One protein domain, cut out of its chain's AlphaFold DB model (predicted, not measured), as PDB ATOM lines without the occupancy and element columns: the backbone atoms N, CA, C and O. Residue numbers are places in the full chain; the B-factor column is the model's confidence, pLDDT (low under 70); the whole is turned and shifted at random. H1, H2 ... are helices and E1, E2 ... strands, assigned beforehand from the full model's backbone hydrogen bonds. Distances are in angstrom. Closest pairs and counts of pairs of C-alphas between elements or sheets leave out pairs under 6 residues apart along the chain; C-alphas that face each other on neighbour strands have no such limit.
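This is residues 2 to 90 of the 90 residues of an uncharacterized protein of Clostridiales bacterium (UniProt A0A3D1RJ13). A loose body of two helices, H1 and H2, and a small hairpin, E1 and E2, has a free arm, residues 70 to 90, sticking out from it with H3. H1 and H2 stand about perpendicular, one end of H2 near H1, and a long unnamed stretch, residues 17 to 40, loops from H1 to H2 and pairs briefly with E1 on the way. The printed part has 89 residues, with named elements in the order H1, H2, E1, E2, H3; the class is mostly helix, and the sheet, E1 - E2, is antiparallel. The whole is loose, with a radius of gyration of the C-alphas of 16.2 A, and elongated, spanning 51 by 29 by 27 A.

H1, residues 2 to 16, and H2, residues 41 to 51, are close but not clearly touching; their closest C-alphas, those of Leu 7 and Gln 50, are 7.0 A apart, and their lines are about perpendicular at 79 degrees. E1, residues 57 to 60, and E2, residues 63 to 66, form a hairpin, antiparallel at 149 degrees, with N 58 and O 65 within hydrogen-bond range at 2.9 A. Residues 28 to 29 pair parallel with residues 58 to 59 of E1. H3, residues 76 to 88, touches no helix and is apart from E1. In H1, H2 and H3 every O i to N i+4 pair is within hydrogen-bond range.

H1 begins at C-alpha 2 (-8.750, 26.035, 45.016) and is 21.4 A long. H2 is 15.6 A long, E1 9.4 A and E2 9.8 A. H3, 18.7 A long, ends at C-alpha 88 (-39.871, 45.696, 9.110).

The C-alphas farthest apart, those of Asn 38 and Thr 90, are 52.6 A apart. The printed part has no cut; the link from H1 to H2 is long. The pLDDT is under 70 at residues 89 to 90.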
ATOM      1  N   ASP A   2      -8.136  26.835  46.084       83.81
ATOM      2  CA  ASP A   2      -8.750  26.035  45.016       83.81
ATOM      3  C   ASP A   2     -10.233  26.380  44.735       83.81
ATOM      4  O   ASP A   2     -10.615  26.586  43.586       83.81
ATOM      5  N   ASP A   3     -11.060  26.587  45.768       87.31
ATOM      6  CA  ASP A   3     -12.508  26.824  45.580       87.31
ATOM      7  C   ASP A   3     -12.836  28.128  44.846       87.31
ATOM      8  O   ASP A   3     -13.735  28.172  44.005       87.31
ATOM      9  N   TYR A   4     -12.073  29.192  45.108       89.88
ATOM     10  CA  TYR A   4     -12.229  30.456  44.391       89.88
ATOM     11  C   TYR A   4     -11.858  30.310  42.911       89.88
ATOM     12  O   TYR A   4     -12.564  30.822  42.044       89.88
ATOM     13  N   ALA A   5     -10.770  29.596  42.608       94.38
ATOM     14  CA  ALA A   5     -10.344  29.356  41.233       94.38
ATOM     15  C   ALA A   5     -11.377  28.511  40.471       94.38
ATOM     16  O   ALA A   5     -11.751  28.867  39.350       94.38
ATOM     17  N   LYS A   6     -11.903  27.458  41.109       93.38
ATOM     18  CA  LYS A   6     -12.997  26.627  40.586       93.38
ATOM     19  C   LYS A   6     -14.245  27.451  40.293       93.38
ATOM     20  O   LYS A   6     -14.772  27.396  39.182       93.38
ATOM     21  N   LEU A   7     -14.687  28.266  41.254       94.44
ATOM     22  CA  LEU A   7     -15.860  29.118  41.078       94.44
ATOM     23  C   LEU A   7     -15.644  30.141  39.958       94.44
ATOM     24  O   LEU A   7     -16.498  30.296  39.089       94.44
ATOM     25  N   LYS A   8     -14.481  30.799  39.922       94.69
ATOM     26  CA  LYS A   8     -14.130  31.749  38.859       94.69
ATOM     27  C   LYS A   8     -14.168  31.094  37.475       94.69
ATOM     28  O   LYS A   8     -14.729  31.680  36.553       94.69
ATOM     29  N   ASN A   9     -13.613  29.890  37.336       95.25
ATOM     30  CA  ASN A   9     -13.631  29.143  36.082       95.25
ATOM     31  C   ASN A   9     -15.069  28.790  35.655       95.25
ATOM     32  O   ASN A   9     -15.462  29.101  34.532       95.25
ATOM     33  N   LYS A  10     -15.890  28.271  36.580       94.69
ATOM     34  CA  LYS A  10     -17.318  27.985  36.353       94.69
ATOM     35  C   LYS A  10     -18.081  29.213  35.852       94.69
ATOM     36  O   LYS A  10     -18.835  29.123  34.885       94.69
ATOM     37  N   LEU A  11     -17.857  30.376  36.471       94.81
ATOM     38  CA  LEU A  11     -18.489  31.631  36.055       94.81
ATOM     39  C   LEU A  11     -18.039  32.070  34.655       94.81
ATOM     40  O   LEU A  11     -18.866  32.527  33.869       94.81
ATOM     41  N   GLN A  12     -16.749  31.935  34.334       94.62
ATOM     42  CA  GLN A  12     -16.219  32.287  33.014       94.62
ATOM     43  C   GLN A  12     -16.775  31.378  31.913       94.62
ATOM     44  O   GLN A  12     -17.233  31.894  30.893       94.62
ATOM     45  N   LEU A  13     -16.793  30.059  32.136       93.69
ATOM     46  CA  LEU A  13     -17.340  29.081  31.191       93.69
ATOM     47  C   LEU A  13     -18.847  29.265  30.985       93.69
ATOM     48  O   LEU A  13     -19.312  29.325  29.847       93.69
ATOM     49  N   GLY A  14     -19.616  29.414  32.068       93.75
ATOM     50  CA  GLY A  14     -21.062  29.640  31.981       93.75
ATOM     51  C   GLY A  14     -21.403  30.909  31.195       93.75
ATOM     52  O   GLY A  14     -22.269  30.890  30.320       93.75
ATOM     53  N   LYS A  15     -20.655  31.996  31.429       93.69
ATOM     54  CA  LYS A  15     -20.844  33.268  30.722       93.69
ATOM     55  C   LYS A  15     -20.566  33.158  29.219       93.69
ATOM     56  O   LYS A  15     -21.339  33.694  28.424       93.69
ATOM     57  N   SER A  16     -19.490  32.479  28.813       93.50
ATOM     58  CA  SER A  16     -19.094  32.360  27.399       93.50
ATOM     59  C   SER A  16     -19.857  31.282  26.618       93.50
ATOM     60  O   SER A  16     -19.817  31.277  25.388       93.50
ATOM     61  N   SER A  17     -20.580  30.392  27.302       92.88
ATOM     62  CA  SER A  17     -21.316  29.289  26.677       92.88
ATOM     63  C   SER A  17     -22.439  29.781  25.761       92.88
ATOM     64  O   SER A  17     -23.235  30.641  26.136       92.88
ATOM     65  N   ASN A  18     -22.564  29.213  24.564       93.50
ATOM     66  CA  ASN A  18     -23.695  29.492  23.679       93.50
ATOM     67  C   ASN A  18     -24.872  28.585  24.050       93.50
ATOM     68  O   ASN A  18     -24.729  27.366  24.028       93.50
ATOM     69  N   ILE A  19     -26.038  29.176  24.332       94.75
ATOM     70  CA  ILE A  19     -27.241  28.458  24.778       94.75
ATOM     71  C   ILE A  19     -27.647  27.298  23.856       94.75
ATOM     72  O   ILE A  19     -28.164  26.290  24.329       94.75
ATOM     73  N   LYS A  20     -27.361  27.398  22.551       93.50
ATOM     74  CA  LYS A  20     -27.669  26.354  21.561       93.50
ATOM     75  C   LYS A  20     -26.931  25.038  21.816       93.50
ATOM     76  O   LYS A  20     -27.399  23.999  21.367       93.50
ATOM     77  N   TYR A  21     -25.794  25.088  22.507       94.81
ATOM     78  CA  TYR A  21     -24.910  23.943  22.731       94.81
ATOM     79  C   TYR A  21     -24.856  23.501  24.198       94.81
ATOM     80  O   TYR A  21     -24.044  22.650  24.543       94.81
ATOM     81  N   ILE A  22     -25.699  24.073  25.064       93.88
ATOM     82  CA  ILE A  22     -25.812  23.637  26.459       93.88
ATOM     83  C   ILE A  22     -26.819  22.482  26.517       93.88
ATOM     84  O   ILE A  22     -27.964  22.607  26.058       93.88
ATOM     85  N   ASP A  23     -26.380  21.348  27.057       94.50
ATOM     86  CA  ASP A  23     -27.221  20.180  27.314       94.50
ATOM     87  C   ASP A  23     -28.168  20.471  28.494       94.50
ATOM     88  O   ASP A  23     -27.800  21.149  29.452       94.50
ATOM     89  N   GLU A  24     -29.402  19.972  28.433       93.81
ATOM     90  CA  GLU A  24     -30.402  20.183  29.491       93.81
ATOM     91  C   GLU A  24     -29.959  19.587  30.823       93.81
ATOM     92  O   GLU A  24     -30.245  20.152  31.876       93.81
ATOM     93  N   LYS A  25     -29.198  18.487  30.789       94.31
ATOM     94  CA  LYS A  25     -28.653  17.874  32.008       94.31
ATOM     95  C   LYS A  25     -27.698  18.806  32.762       94.31
ATOM     96  O   LYS A  25     -27.548  18.647  33.974       94.31
ATOM     97  N   ASP A  26     -27.089  19.766  32.064       94.56
ATOM     98  CA  ASP A  26     -26.131  20.740  32.600       94.56
ATOM     99  C   ASP A  26     -26.822  22.042  33.047       94.56
ATOM    100  O   ASP A  26     -26.164  23.015  33.420       94.56
ATOM    101  N   MET A  27     -28.157  22.062  33.026       96.31
ATOM    102  CA  MET A  27     -28.997  23.173  33.459       96.31
ATOM    103  C   MET A  27     -29.874  22.722  34.630       96.31
ATOM    104  O   MET A  27     -30.275  21.559  34.732       96.31
ATOM    105  N   ASP A  28     -30.162  23.647  35.539       97.75
ATOM    106  CA  ASP A  28     -31.158  23.426  36.584       97.75
ATOM    107  C   ASP A  28     -32.502  24.000  36.142       97.75
ATOM    108  O   ASP A  28     -32.555  25.029  35.458       97.75
ATOM    109  N   ASN A  29     -33.596  23.352  36.546       97.06
ATOM    110  CA  ASN A  29     -34.910  23.982  36.485       97.06
ATOM    111  C   ASN A  29     -35.004  25.003  37.620       97.06
ATOM    112  O   ASN A  29     -34.848  24.643  38.788       97.06
ATOM    113  N   ILE A  30     -35.266  26.261  37.267       94.62
ATOM    114  CA  ILE A  30     -35.336  27.363  38.225       94.62
ATOM    115  C   ILE A  30     -36.415  27.143  39.294       94.62
ATOM    116  O   ILE A  30     -36.225  27.556  40.433       94.62
ATOM    117  N   GLU A  31     -37.505  26.446  38.956       93.62
ATOM    118  CA  GLU A  31     -38.611  26.141  39.876       93.62
ATOM    119  C   GLU A  31     -38.194  25.199  41.014       93.62
ATOM    120  O   GLU A  31     -38.804  25.202  42.080       93.62
ATOM    121  N   ASN A  32     -37.132  24.415  40.806       94.75
ATOM    122  CA  ASN A  32     -36.617  23.465  41.791       94.75
ATOM    123  C   ASN A  32     -35.520  24.071  42.679       94.75
ATOM    124  O   ASN A  32     -35.016  23.399  43.581       94.75
ATOM    125  N   LEU A  33     -35.105  25.312  42.413       93.56
ATOM    126  CA  LEU A  33     -34.058  25.970  43.183       93.56
ATOM    127  C   LEU A  33     -34.637  26.576  44.458       93.56
ATOM    128  O   LEU A  33     -35.607  27.328  44.427       93.56
ATOM    129  N   ASN A  34     -33.983  26.296  45.582       93.06
ATOM    130  CA  ASN A  34     -34.309  26.890  46.871       93.06
ATOM    131  C   ASN A  34     -33.128  27.731  47.371       93.06
ATOM    132  O   ASN A  34     -31.978  27.294  47.317       93.06
ATOM    133  N   VAL A  35     -33.415  28.934  47.865       93.31
ATOM    134  CA  VAL A  35     -32.423  29.848  48.440       93.31
ATOM    135  C   VAL A  35     -32.839  30.158  49.869       93.31
ATOM    136  O   VAL A  35     -33.929  30.678  50.098       93.31
ATOM    137  N   ASP A  36     -31.957  29.886  50.830       95.69
ATOM    138  CA  ASP A  36     -32.218  30.209  52.231       95.69
ATOM    139  C   ASP A  36     -32.213  31.727  52.447       95.69
ATOM    140  O   ASP A  36     -31.165  32.374  52.457       95.69
ATOM    141  N   ILE A  37     -33.400  32.307  52.625       95.00
ATOM    142  CA  ILE A  37     -33.582  33.749  52.812       95.00
ATOM    143  C   ILE A  37     -33.061  34.262  54.161       95.00
ATOM    144  O   ILE A  37     -32.888  35.474  54.304       95.00
ATOM    145  N   ASN A  38     -32.779  33.371  55.118       97.62
ATOM    146  CA  ASN A  38     -32.276  33.739  56.442       97.62
ATOM    147  C   ASN A  38     -30.772  34.042  56.432       97.62
ATOM    148  O   ASN A  38     -30.276  34.737  57.319       97.62
ATOM    149  N   LEU A  39     -30.042  33.563  55.422       97.19
ATOM    150  CA  LEU A  39     -28.630  33.891  55.247       97.19
ATOM    151  C   LEU A  39     -28.448  35.355  54.807       97.19
ATOM    152  O   LEU A  39     -29.291  35.890  54.076       97.19
ATOM    153  N   PRO A  40     -27.325  36.010  55.155       98.06
ATOM    154  CA  PRO A  40     -26.944  37.300  54.588       98.06
ATOM    155  C   PRO A  40     -26.907  37.277  53.055       98.06
ATOM    156  O   PRO A  40     -26.614  36.259  52.433       98.06
ATOM    157  N   LYS A  41     -27.162  38.425  52.414       96.38
ATOM    158  CA  LYS A  41     -27.245  38.525  50.943       96.38
ATOM    159  C   LYS A  41     -26.024  37.932  50.228       96.38
ATOM    160  O   LYS A  41     -26.198  37.228  49.237       96.38
ATOM    161  N   ALA A  42     -24.818  38.230  50.710       96.12
ATOM    162  CA  ALA A  42     -23.583  37.728  50.114       96.12
ATOM    163  C   ALA A  42     -23.495  36.196  50.198       96.12
ATOM    164  O   ALA A  42     -23.182  35.550  49.200       96.12
ATOM    165  N   ASP A  43     -23.865  35.622  51.342       96.25
ATOM    166  CA  ASP A  43     -23.839  34.177  51.565       96.25
ATOM    167  C   ASP A  43     -24.901  33.466  50.724       96.25
ATOM    168  O   ASP A  43     -24.602  32.459  50.088       96.25
ATOM    169  N   ARG A  44     -26.106  34.044  50.597       96.94
ATOM    170  CA  ARG A  44     -27.138  33.540  49.671       96.94
ATOM    171  C   ARG A  44     -26.630  33.464  48.240       96.94
ATOM    172  O   ARG A  44     -26.831  32.458  47.565       96.94
ATOM    173  N   MET A  45     -25.974  34.529  47.777       94.69
ATOM    174  CA  MET A  45     -25.395  34.574  46.436       94.69
ATOM    175  C   MET A  45     -24.295  33.523  46.278       94.69
ATOM    176  O   MET A  45     -24.271  32.822  45.272       94.69
ATOM    177  N   LEU A  46     -23.405  33.390  47.261       94.31
ATOM    178  CA  LEU A  46     -22.308  32.429  47.205       94.31
ATOM    179  C   LEU A  46     -22.821  30.984  47.153       94.31
ATOM    180  O   LEU A  46     -22.431  30.244  46.251       94.31
ATOM    181  N   VAL A  47     -23.733  30.616  48.056       94.62
ATOM    182  CA  VAL A  47     -24.354  29.283  48.108       94.62
ATOM    183  C   VAL A  47     -25.074  28.972  46.796       94.62
ATOM    184  O   VAL A  47     -24.887  27.898  46.225       94.62
ATOM    185  N   PHE A  48     -25.837  29.930  46.259       95.12
ATOM    186  CA  PHE A  48     -26.483  29.785  44.955       95.12
ATOM    187  C   PHE A  48     -25.462  29.492  43.846       95.12
ATOM    188  O   PHE A  48     -25.584  28.491  43.144       95.12
ATOM    189  N   LEU A  49     -24.424  30.325  43.713       94.50
ATOM    190  CA  LEU A  49     -23.413  30.180  42.659       94.50
ATOM    191  C   LEU A  49     -22.616  28.872  42.774       94.50
ATOM    192  O   LEU A  49     -22.171  28.326  41.758       94.50
ATOM    193  N   GLN A  50     -22.427  28.361  43.990       92.56
ATOM    194  CA  GLN A  50     -21.773  27.077  44.229       92.56
ATOM    195  C   GLN A  50     -22.655  25.901  43.791       92.56
ATOM    196  O   GLN A  50     -22.152  25.012  43.103       92.56
ATOM    197  N   ASN A  51     -23.954  25.941  44.095       92.69
ATOM    198  CA  ASN A  51     -24.847  24.790  43.946       92.69
ATOM    199  C   ASN A  51     -25.448  24.616  42.547       92.69
ATOM    200  O   ASN A  51     -25.646  23.482  42.121       92.69
ATOM    201  N   VAL A  52     -25.721  25.699  41.814       95.25
ATOM    202  CA  VAL A  52     -26.319  25.590  40.468       95.25
ATOM    203  C   VAL A  52     -25.319  25.052  39.450       95.25
ATOM    204  O   VAL A  52     -24.154  25.429  39.490       95.25
ATOM    205  N   LYS A  53     -25.723  24.228  38.490       95.25
ATOM    206  CA  LYS A  53     -24.829  23.676  37.458       95.25
ATOM    207  C   LYS A  53     -24.249  24.777  36.572       95.25
ATOM    208  O   LYS A  53     -23.028  24.901  36.454       95.25
ATOM    209  N   ASN A  54     -25.118  25.633  36.030       95.31
ATOM    210  CA  ASN A  54     -24.742  26.783  35.216       95.31
ATOM    211  C   ASN A  54     -25.405  28.069  35.746       95.31
ATOM    212  O   ASN A  54     -26.607  28.249  35.582       95.31
ATOM    213  N   PRO A  55     -24.641  29.013  36.322       94.75
ATOM    214  CA  PRO A  55     -25.207  30.222  36.922       94.75
ATOM    215  C   PRO A  55     -25.762  31.234  35.906       94.75
ATOM    216  O   PRO A  55     -26.326  32.246  36.314       94.75
ATOM    217  N   TYR A  56     -25.607  30.985  34.602       95.62
ATOM    218  CA  TYR A  56     -26.109  31.844  33.529       95.62
ATOM    219  C   TYR A  56     -27.202  31.188  32.684       95.62
ATOM    220  O   TYR A  56     -27.777  31.881  31.850       95.62
ATOM    221  N   ALA A  57     -27.491  29.894  32.848       96.44
ATOM    222  CA  ALA A  57     -28.427  29.177  31.984       96.44
ATOM    223  C   ALA A  57     -29.316  28.216  32.784       96.44
ATOM    224  O   ALA A  57     -28.816  27.326  33.466       96.44
ATOM    225  N   PHE A  58     -30.633  28.375  32.645       97.50
ATOM    226  CA  PHE A  58     -31.643  27.625  33.391       97.50
ATOM    227  C   PHE A  58     -32.768  27.140  32.482       97.50
ATOM    228  O   PHE A  58     -33.039  27.732  31.433       97.50
ATOM    229  N   ILE A  59     -33.427  26.064  32.901       97.38
ATOM    230  CA  ILE A  59     -34.731  25.692  32.359       97.38
ATOM    231  C   ILE A  59     -35.778  26.512  33.110       97.38
ATOM    232  O   ILE A  59     -35.842  26.480  34.338       97.38
ATOM    233  N   VAL A  60     -36.576  27.268  32.364       96.12
ATOM    234  CA  VAL A  60     -37.685  28.074  32.880       96.12
ATOM    235  C   VAL A  60     -38.936  27.628  32.141       96.12
ATOM    236  O   VAL A  60     -39.038  27.831  30.933       96.12
ATOM    237  N   ASN A  61     -39.861  26.967  32.837       93.81
ATOM    238  CA  ASN A  61     -41.100  26.423  32.265       93.81
ATOM    239  C   ASN A  61     -40.851  25.561  31.006       93.81
ATOM    240  O   ASN A  61     -41.522  25.712  29.987       93.81
ATOM    241  N   GLY A  62     -39.829  24.700  31.046       93.12
ATOM    242  CA  GLY A  62     -39.435  23.842  29.920       93.12
ATOM    243  C   GLY A  62     -38.624  24.534  28.814       93.12
ATOM    244  O   GLY A  62     -38.227  23.878  27.855       93.12
ATOM    245  N   LEU A  63     -38.340  25.835  28.927       94.50
ATOM    246  CA  LEU A  63     -37.549  26.583  27.949       94.50
ATOM    247  C   LEU A  63     -36.115  26.783  28.434       94.50
ATOM    248  O   LEU A  63     -35.883  27.194  29.570       94.50
ATOM    249  N   LYS A  64     -35.144  26.573  27.540       95.88
ATOM    250  CA  LYS A  64     -33.753  26.973  27.781       95.88
ATOM    251  C   LYS A  64     -33.662  28.494  27.764       95.88
ATOM    252  O   LYS A  64     -33.889  29.116  26.727       95.88
ATOM    253  N   VAL A  65     -33.270  29.085  28.888       94.88
ATOM    254  CA  VAL A  65     -33.060  30.528  29.025       94.88
ATOM    255  C   VAL A  65     -31.635  30.786  29.491       94.88
ATOM    256  O   VAL A  65     -31.189  30.222  30.488       94.88
ATOM    257  N   LYS A  66     -30.918  31.658  28.775       94.38
ATOM    258  CA  LYS A  66     -29.611  32.176  29.187       94.38
ATOM    259  C   LYS A  66     -29.751  33.646  29.556       94.38
ATOM    260  O   LYS A  66     -30.329  34.422  28.799       94.38
ATOM    261  N   PHE A  67     -29.193  34.017  30.697       89.69
ATOM    262  CA  PHE A  67     -29.153  35.386  31.180       89.69
ATOM    263  C   PHE A  67     -27.850  36.051  30.747       89.69
ATOM    264  O   PHE A  67     -26.754  35.575  31.045       89.69
ATOM    265  N   GLU A  68     -27.974  37.177  30.052       87.38
ATOM    266  CA  GLU A  68     -26.852  38.010  29.637       87.38
ATOM    267  C   GLU A  68     -27.151  39.466  29.979       87.38
ATOM    268  O   GLU A  68     -28.284  39.932  29.860       87.38
ATOM    269  N   TYR A  69     -26.119  40.189  30.402       81.56
ATOM    270  CA  TYR A  69     -26.210  41.615  30.676       81.56
ATOM    271  C   TYR A  69     -25.465  42.357  29.579       81.56
ATOM    272  O   TYR A  69     -24.279  42.108  29.355       81.56
ATOM    273  N   SER A  70     -26.168  43.257  28.895       81.88
ATOM    274  CA  SER A  70     -25.545  44.166  27.945       81.88
ATOM    275  C   SER A  70     -24.981  45.381  28.675       81.88
ATOM    276  O   SER A  70     -25.622  45.960  29.547       81.88
ATOM    277  N   ASP A  71     -23.795  45.795  28.263       84.25
ATOM    278  CA  ASP A  71     -23.139  47.053  28.611       84.25
ATOM    279  C   ASP A  71     -23.637  48.245  27.774       84.25
ATOM    280  O   ASP A  71     -23.236  49.381  28.009       84.25
ATOM    281  N   LYS A  72     -24.556  48.019  26.824       84.06
ATOM    282  CA  LYS A  72     -25.090  49.054  25.919       84.06
ATOM    283  C   LYS A  72     -26.130  49.975  26.565       84.06
ATOM    284  O   LYS A  72     -26.623  50.880  25.901       84.06
ATOM    285  N   GLY A  73     -26.511  49.725  27.821       84.44
ATOM    286  CA  GLY A  73     -27.467  50.552  28.569       84.44
ATOM    287  C   GLY A  73     -28.912  50.518  28.052       84.44
ATOM    288  O   GLY A  73     -29.737  51.303  28.515       84.44
ATOM    289  N   LEU A  74     -29.233  49.628  27.109       87.00
ATOM    290  CA  LEU A  74     -30.589  49.472  26.585       87.00
ATOM    291  C   LEU A  74     -31.444  48.635  27.538       87.00
ATOM    292  O   LEU A  74     -31.019  47.577  28.007       87.00
ATOM    293  N   ASN A  75     -32.671  49.085  27.786       86.44
ATOM    294  CA  ASN A  75     -33.663  48.288  28.501       86.44
ATOM    295  C   ASN A  75     -34.369  47.291  27.563       86.44
ATOM    296  O   ASN A  75     -34.261  47.364  26.338       86.44
ATOM    297  N   ILE A  76     -35.124  46.354  28.143       83.25
ATOM    298  CA  ILE A  76     -35.796  45.291  27.383       83.25
ATOM    299  C   ILE A  76     -36.782  45.826  26.335       83.25
ATOM    300  O   ILE A  76     -36.819  45.298  25.226       83.25
ATOM    301  N   ASN A  77     -37.519  46.901  26.637       88.75
ATOM    302  CA  ASN A  77     -38.472  47.497  25.699       88.75
ATOM    303  C   ASN A  77     -37.743  48.065  24.477       88.75
ATOM    304  O   ASN A  77     -38.133  47.777  23.351       88.75
ATOM    305  N   GLN A  78     -36.635  48.780  24.694       91.38
ATOM    306  CA  GLN A  78     -35.788  49.298  23.615       91.38
ATOM    307  C   GLN A  78     -35.180  48.169  22.773       91.38
ATOM    308  O   GLN A  78     -35.091  48.274  21.551       91.38
ATOM    309  N   CYS A  79     -34.773  47.063  23.403       87.38
ATOM    310  CA  CYS A  79     -34.278  45.887  22.687       87.38
ATOM    311  C   CYS A  79     -35.358  45.261  21.790       87.38
ATOM    312  O   CYS A  79     -35.071  44.925  20.640       87.38
ATOM    313  N   ILE A  80     -36.589  45.123  22.294       90.00
ATOM    314  CA  ILE A  80     -37.727  44.582  21.536       90.00
ATOM    315  C   ILE A  80     -38.108  45.521  20.387       90.00
ATOM    316  O   ILE A  80     -38.276  45.063  19.258       90.00
ATOM    317  N   GLU A  81     -38.190  46.827  20.645       92.94
ATOM    318  CA  GLU A  81     -38.487  47.836  19.627       92.94
ATOM    319  C   GLU A  81     -37.465  47.785  18.486       92.94
ATOM    320  O   GLU A  81     -37.840  47.640  17.323       92.94
ATOM    321  N   ASN A  82     -36.168  47.778  18.811       90.06
ATOM    322  CA  ASN A  82     -35.102  47.653  17.819       90.06
ATOM    323  C   ASN A  82     -35.207  46.356  17.005       90.06
ATOM    324  O   ASN A  82     -34.991  46.372  15.792       90.06
ATOM    325  N   LEU A  83     -35.543  45.229  17.643       89.62
ATOM    326  CA  LEU A  83     -35.726  43.948  16.956       89.62
ATOM    327  C   LEU A  83     -36.870  44.009  15.934       89.62
ATOM    328  O   LEU A  83     -36.700  43.545  14.806       89.62
ATOM    329  N   ILE A  84     -38.017  44.574  16.321       92.69
ATOM    330  CA  ILE A  84     -39.196  44.710  15.455       92.69
ATOM    331  C   ILE A  84     -38.886  45.664  14.300       92.69
ATOM    332  O   ILE A  84     -39.059  45.303  13.135       92.69
ATOM    333  N   MET A  85     -38.355  46.850  14.603       91.94
ATOM    334  CA  MET A  85     -38.059  47.877  13.603       91.94
ATOM    335  C   MET A  85     -37.015  47.412  12.581       91.94
ATOM    336  O   MET A  85     -37.136  47.728  11.400       91.94
ATOM    337  N   ASN A  86     -36.023  46.621  13.000       87.38
ATOM    338  CA  ASN A  86     -35.029  46.054  12.086       87.38
ATOM    339  C   ASN A  86     -35.594  44.952  11.177       87.38
ATOM    340  O   ASN A  86     -35.037  44.727  10.109       87.38
ATOM    341  N   ARG A  87     -36.686  44.277  11.564       79.31
ATOM    342  CA  ARG A  87     -37.353  43.260  10.730       79.31
ATOM    343  C   ARG A  87     -38.373  43.829   9.746       79.31
ATOM    344  O   ARG A  87     -38.692  43.158   8.779       79.31
ATOM    345  N   ILE A  88     -38.898  45.028   9.997       76.94
ATOM    346  CA  ILE A  88     -39.871  45.696   9.110       76.94
ATOM    347  C   ILE A  88     -39.167  46.460   7.973       76.94
ATOM    348  O   ILE A  88     -39.772  46.743   6.947       76.94
ATOM    349  N   LYS A  89     -37.887  46.811   8.147       61.09
ATOM    350  CA  LYS A  89     -37.094  47.565   7.158       61.09
ATOM    351  C   LYS A  89     -36.466  46.709   6.047       61.09
ATOM    352  O   LYS A  89     -35.808  47.271   5.175       61.09
ATOM    353  N   THR A  90     -36.626  45.391   6.103       51.78
ATOM    354  CA  THR A  90     -36.264  44.431   5.045       51.78
ATOM    355  C   THR A  90     -37.485  44.072   4.226       51.78
ATOM    356  O   THR A  90     -37.355  44.021   2.988       51.78
TER     357      THR A  90